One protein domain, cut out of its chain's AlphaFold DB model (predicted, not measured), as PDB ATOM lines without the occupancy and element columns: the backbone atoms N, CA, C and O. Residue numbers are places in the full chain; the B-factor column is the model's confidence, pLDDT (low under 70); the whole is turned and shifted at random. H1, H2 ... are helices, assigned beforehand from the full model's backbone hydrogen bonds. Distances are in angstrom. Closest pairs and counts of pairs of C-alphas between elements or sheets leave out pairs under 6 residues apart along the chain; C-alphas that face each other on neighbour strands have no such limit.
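What this domain is: This is residues 2 to 46 of the 177 residues of the protein "Phosphomannomutase" of Firmicutes bacterium CAG:238 (UniProt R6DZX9). One long helix, H1, makes the longest axis; past its last residue the chain turns and H2 folds back at a slant beyond that end, and the chain then returns to bring H3 onto the middle of H1, nearly at a right angle to it. H2 and H3 are joined by a tight link but stand apart, each meeting H1 at a different place. The printed part has 45 residues, with three named helices in the order H1, H2, H3 and no named strand; the class is all helix. The whole is compact, with a radius of gyration of the C-alphas of 10.1 A, yet elongated in outline, spanning 31 by 16 by 15 A.

Where its parts are: H1 comes first, residues 3 to 17, and is the longest helix, 21.1 A from first to last C-alpha. It begins with C-alpha 3 at (36.487, 17.760, 17.363) and ends with C-alpha 17 at (18.946, 11.711, 7.393). After a tight link of 5 residues comes H2, residues 23 to 31, 12.2 A long. A second tight link, of 4 residues, leads to H3, residues 36 to 43, 10.3 A long, which ends with C-alpha 43 at (24.007, 12.390, 18.122).

How they stand to each other: H1 touches both other helices. H1 and H2 only just touch, with 3 pairs of C-alphas within 8 A, and H1 does so with residues 13 to 17 alone. Their closest C-alphas are those of Cys 17 and Leu 29, 6.9 A apart. They run opposite ways at a steep tilt of 41 degrees and form a helical hairpin. H1 and H3 touch with 12 pairs of C-alphas within 8 A. Their closest C-alphas are those of Ala 9 and Phe 43, 4.5 A apart, and their centres are 8.6 A apart. Their lines stand about perpendicular, but only just, at 71 degrees. H2 and H3 are apart. In H1, H2 and H3 every O i to N i+4 pair is within hydrogen-bond range.

The domain as a whole: The two C-alphas farthest apart are those of Asp 2 and Glu 23, 31.5 A. From the first to the last printed C-alpha, Asp 2 to Asp 46, the distance is 16.7 A. The printed part has no cut, and neither of its links is long. Residues 44 to 46 follow H3; the printed part ends there, within a full chain of 177 residues. The mean pLDDT of the printed part of this model is 95.3, and no printed residue is under 70.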
ATOM      1  N   ASP A   2      35.013  18.682  21.770       82.50
ATOM      2  CA  ASP A   2      35.990  17.748  21.195       82.50
ATOM      3  C   ASP A   2      35.669  17.511  19.708       82.50
ATOM      4  O   ASP A   2      34.565  17.064  19.379       82.50
ATOM      5  N   ILE A   3      36.619  17.846  18.827       83.44
ATOM      6  CA  ILE A   3      36.487  17.760  17.363       83.44
ATOM      7  C   ILE A   3      36.105  16.337  16.941       83.44
ATOM      8  O   ILE A   3      35.213  16.161  16.112       83.44
ATOM      9  N   TYR A   4      36.683  15.318  17.579       86.62
ATOM     10  CA  TYR A   4      36.407  13.920  17.258       86.62
ATOM     11  C   TYR A   4      34.967  13.516  17.610       86.62
ATOM     12  O   TYR A   4      34.294  12.797  16.866       86.62
ATOM     13  N   ILE A   5      34.453  14.006  18.742       89.19
ATOM     14  CA  ILE A   5      33.071  13.732  19.158       89.19
ATOM     15  C   ILE A   5      32.082  14.445  18.227       89.19
ATOM     16  O   ILE A   5      31.024  13.889  17.919       89.19
ATOM     17  N   MET A   6      32.422  15.644  17.750       92.88
ATOM     18  CA  MET A   6      31.598  16.364  16.781       92.88
ATOM     19  C   MET A   6      31.540  15.650  15.422       92.88
ATOM     20  O   MET A   6      30.448  15.442  14.893       92.88
ATOM     21  N   GLU A   7      32.670  15.189  14.881       93.88
ATOM     22  CA  GLU A   7      32.689  14.406  13.633       93.88
ATOM     23  C   GLU A   7      31.813  13.150  13.730       93.88
ATOM     24  O   GLU A   7      31.036  12.838  12.821       93.88
ATOM     25  N   LYS A   8      31.880  12.451  14.869       94.31
ATOM     26  CA  LYS A   8      31.013  11.301  15.145       94.31
ATOM     27  C   LYS A   8      29.532  11.691  15.149       94.31
ATOM     28  O   LYS A   8      28.724  10.976  14.553       94.31
ATOM     29  N   ALA A   9      29.176  12.805  15.790       96.56
ATOM     30  CA  ALA A   9      27.798  13.289  15.833       96.56
ATOM     31  C   ALA A   9      27.264  13.602  14.425       96.56
ATOM     32  O   ALA A   9      26.180  13.145  14.066       96.56
ATOM     33  N   TYR A  10      28.048  14.286  13.589       96.81
ATOM     34  CA  TYR A  10      27.676  14.577  12.201       96.81
ATOM     35  C   TYR A  10      27.526  13.320  11.344       96.81
ATOM     36  O   TYR A  10      26.607  13.233  10.520       96.81
ATOM     37  N   LYS A  11      28.400  12.328  11.541       96.81
ATOM     38  CA  LYS A  11      28.298  11.037  10.857       96.81
ATOM     39  C   LYS A  11      26.984  10.335  11.201       96.81
ATOM     40  O   LYS A  11      26.296   9.864  10.295       96.81
ATOM     41  N   GLU A  12      26.611  10.302  12.479       97.38
ATOM     42  CA  GLU A  12      25.349   9.704  12.922       97.38
ATOM     43  C   GLU A  12      24.125  10.496  12.452       97.38
ATOM     44  O   GLU A  12      23.191   9.897  11.919       97.38
ATOM     45  N   TYR A  13      24.146  11.827  12.536       98.06
ATOM     46  CA  TYR A  13      23.089  12.683  11.986       98.06
ATOM     47  C   TYR A  13      22.873  12.428  10.488       98.06
ATOM     48  O   TYR A  13      21.749  12.190  10.041       98.06
ATOM     49  N   THR A  14      23.958  12.375   9.711       97.31
ATOM     50  CA  THR A  14      23.906  12.084   8.271       97.31
ATOM     51  C   THR A  14      23.360  10.683   8.001       97.31
ATOM     52  O   THR A  14      22.568  10.489   7.077       97.31
ATOM     53  N   ARG A  15      23.749   9.690   8.814       97.12
ATOM     54  CA  ARG A  15      23.221   8.323   8.729       97.12
ATOM     55  C   ARG A  15      21.714   8.290   8.975       97.12
ATOM     56  O   ARG A  15      21.023   7.544   8.287       97.12
ATOM     57  N   TRP A  16      21.205   9.067   9.931       97.38
ATOM     58  CA  TRP A  16      19.768   9.186  10.197       97.38
ATOM     59  C   TRP A  16      19.025   9.890   9.058       97.38
ATOM     60  O   TRP A  16      18.019   9.365   8.599       97.38
ATOM     61  N   CYS A  17      19.561  10.989   8.518       96.88
ATOM     62  CA  CYS A  17      18.946  11.711   7.393       96.88
ATOM     63  C   CYS A  17      18.794  10.863   6.117       96.88
ATOM     64  O   CYS A  17      17.972  11.175   5.263       96.88
ATOM     65  N   ARG A  18      19.605   9.809   5.958       96.12
ATOM     66  CA  ARG A  18      19.547   8.885   4.811       96.12
ATOM     67  C   ARG A  18      18.565   7.727   5.001       96.12
ATOM     68  O   ARG A  18      18.350   6.964   4.065       96.12
ATOM     69  N   GLN A  19      18.025   7.543   6.203       93.94
ATOM     70  CA  GLN A  19      17.068   6.476   6.490       93.94
ATOM     71  C   GLN A  19      15.652   6.915   6.135       93.94
ATOM     72  O   GLN A  19      15.316   8.096   6.188       93.94
ATOM     73  N   ARG A  20      14.791   5.940   5.837       94.88
ATOM     74  CA  ARG A  20      13.350   6.174   5.803       94.88
ATOM     75  C   ARG A  20      12.855   6.289   7.243       94.88
ATOM     76  O   ARG A  20      12.739   5.281   7.934       94.88
ATOM     77  N   LEU A  21      12.617   7.518   7.684       95.31
ATOM     78  CA  LEU A  21      12.131   7.827   9.024       95.31
ATOM     79  C   LEU A  21      10.628   8.138   9.001       95.31
ATOM     80  O   LEU A  21      10.113   8.566   7.965       95.31
ATOM     81  N   PRO A  22       9.934   7.950  10.135       95.12
ATOM     82  CA  PRO A  22       8.645   8.583  10.387       95.12
ATOM     83  C   PRO A  22       8.691  10.093  10.117       95.12
ATOM     84  O   PRO A  22       9.737  10.729  10.285       95.12
ATOM     85  N   GLU A  23       7.567  10.646   9.659       96.25
ATOM     86  CA  GLU A  23       7.476  12.029   9.176       96.25
ATOM     87  C   GLU A  23       7.858  13.054  10.252       96.25
ATOM     88  O   GLU A  23       8.603  13.991   9.966       96.25
ATOM     89  N   ASP A  24       7.433  12.830  11.496       94.75
ATOM     90  CA  ASP A  24       7.768  13.652  12.660       94.75
ATOM     91  C   ASP A  24       9.287  13.736  12.880       94.75
ATOM     92  O   ASP A  24       9.856  14.826  12.994       94.75
ATOM     93  N   LEU A  25       9.976  12.590  12.857       97.56
ATOM     94  CA  LEU A  25      11.421  12.540  13.054       97.56
ATOM     95  C   LEU A  25      12.173  13.135  11.864       97.56
ATOM     96  O   LEU A  25      13.172  13.825  12.061       97.56
ATOM     97  N   ALA A  26      11.713  12.887  10.636       97.56
ATOM     98  CA  ALA A  26      12.310  13.471   9.438       97.56
ATOM     99  C   ALA A  26      12.210  15.006   9.457       97.56
ATOM    100  O   ALA A  26      13.208  15.686   9.211       97.56
ATOM    101  N   ALA A  27      11.043  15.544   9.821       97.56
ATOM    102  CA  ALA A  27      10.819  16.979   9.953       97.56
ATOM    103  C   ALA A  27      11.725  17.603  11.027       97.56
ATOM    104  O   ALA A  27      12.361  18.629  10.771       97.56
ATOM    105  N   GLU A  28      11.866  16.964  12.193       97.31
ATOM    106  CA  GLU A  28      12.788  17.420  13.239       97.31
ATOM    107  C   GLU A  28      14.250  17.456  12.770       97.31
ATOM    108  O   GLU A  28      14.968  18.407  13.082       97.31
ATOM    109  N   LEU A  29      14.708  16.449  12.016       97.75
ATOM    110  CA  LEU A  29      16.073  16.449  11.479       97.75
ATOM    111  C   LEU A  29      16.287  17.566  10.460       97.75
ATOM    112  O   LEU A  29      17.324  18.224  10.493       97.75
ATOM    113  N   CYS A  30      15.310  17.820   9.589       97.06
ATOM    114  CA  CYS A  30      15.370  18.951   8.669       97.06
ATOM    115  C   CYS A  30      15.448  20.293   9.410       97.06
ATOM    116  O   CYS A  30      16.203  21.168   8.986       97.06
ATOM    117  N   ALA A  31      14.718  20.444  10.519       97.81
ATOM    118  CA  ALA A  31      14.667  21.681  11.295       97.81
ATOM    119  C   ALA A  31      15.998  22.035  11.983       97.81
ATOM    120  O   ALA A  31      16.304  23.213  12.135       97.81
ATOM    121  N   ILE A  32      16.807  21.041  12.363       97.50
ATOM    122  CA  ILE A  32      18.116  21.261  13.010       97.50
ATOM    123  C   ILE A  32      19.284  21.321  12.012       97.50
ATOM    124  O   ILE A  32      20.452  21.302  12.409       97.50
ATOM    125  N   ARG A  33      19.013  21.341  10.701       96.69
ATOM    126  CA  ARG A  33      20.063  21.332   9.679       96.69
ATOM    127  C   ARG A  33      20.957  22.569   9.813       96.69
ATOM    128  O   ARG A  33      20.512  23.688   9.596       96.69
ATOM    129  N   GLY A  34      22.241  22.339  10.081       95.00
ATOM    130  CA  GLY A  34      23.232  23.404  10.273       95.00
ATOM    131  C   GLY A  34      23.322  23.926  11.711       95.00
ATOM    132  O   GLY A  34      24.197  24.740  11.989       95.00
ATOM    133  N   ASP A  35      22.482  23.438  12.628       97.31
ATOM    134  CA  ASP A  35      22.628  23.692  14.062       97.31
ATOM    135  C   ASP A  35      23.571  22.650  14.675       97.31
ATOM    136  O   ASP A  35      23.183  21.532  15.031       97.31
ATOM    137  N   GLU A  36      24.846  23.020  14.785       96.19
ATOM    138  CA  GLU A  36      25.880  22.126  15.306       96.19
ATOM    139  C   GLU A  36      25.604  21.695  16.751       96.19
ATOM    140  O   GLU A  36      25.926  20.569  17.135       96.19
ATOM    141  N   ASN A  37      24.992  22.566  17.559       96.00
ATOM    142  CA  ASN A  37      24.724  22.283  18.964       96.00
ATOM    143  C   ASN A  37      23.619  21.237  19.107       96.00
ATOM    144  O   ASN A  37      23.768  20.292  19.889       96.00
ATOM    145  N   GLU A  38      22.536  21.360  18.339       97.31
ATOM    146  CA  GLU A  38      21.458  20.369  18.332       97.31
ATOM    147  C   GLU A  38      21.925  19.031  17.757       97.31
ATOM    148  O   GLU A  38      21.651  17.979  18.348       97.31
ATOM    149  N   ILE A  39      22.697  19.050  16.664       97.88
ATOM    150  CA  ILE A  39      23.304  17.843  16.089       97.88
ATOM    151  C   ILE A  39      24.198  17.161  17.130       97.88
ATOM    152  O   ILE A  39      24.029  15.973  17.415       97.88
ATOM    153  N   TYR A  40      25.098  17.903  17.773       96.56
ATOM    154  CA  TYR A  40      25.945  17.360  18.827       96.56
ATOM    155  C   TYR A  40      25.117  16.770  19.970       96.56
ATOM    156  O   TYR A  40      25.319  15.621  20.357       96.56
ATOM    157  N   ASN A  41      24.140  17.510  20.496       95.69
ATOM    158  CA  ASN A  41      23.361  17.086  21.660       95.69
ATOM    159  C   ASN A  41      22.530  15.810  21.402       95.69
ATOM    160  O   ASN A  41      22.310  14.998  22.315       95.69
ATOM    161  N   ARG A  42      22.060  15.629  20.164       97.38
ATOM    162  CA  ARG A  42      21.219  14.501  19.737       97.38
ATOM    163  C   ARG A  42      22.020  13.273  19.300       97.38
ATOM    164  O   ARG A  42      21.497  12.167  19.446       97.38
ATOM    165  N   PHE A  43      23.252  13.448  18.813       97.62
ATOM    166  CA  PHE A  43      24.007  12.390  18.122       97.62
ATOM    167  C   PHE A  43      25.412  12.097  18.660       97.62
ATOM    168  O   PHE A  43      26.029  11.122  18.235       97.62
ATOM    169  N   CYS A  44      25.943  12.870  19.615       94.00
ATOM    170  CA  CYS A  44      27.283  12.609  20.167       94.00
ATOM    171  C   CYS A  44      27.405  11.249  20.882       94.00
ATOM    172  O   CYS A  44      28.509  10.727  21.071       94.00
ATOM    173  N   LYS A  45      26.272  10.653  21.265       93.88
ATOM    174  CA  LYS A  45      26.175   9.341  21.906       93.88
ATOM    175  C   LYS A  45      24.867   8.637  21.549       93.88
ATOM    176  O   LYS A  45      23.958   9.237  20.982       93.88
ATOM    177  N   ASP A  46      24.780   7.368  21.918       93.06
ATOM    178  CA  ASP A  46      23.511   6.647  21.967       93.06
ATOM    179  C   ASP A  46      22.858   6.846  23.340       93.06
ATOM    180  O   ASP A  46      23.546   7.059  24.347       93.06
TER     181      ASP A  46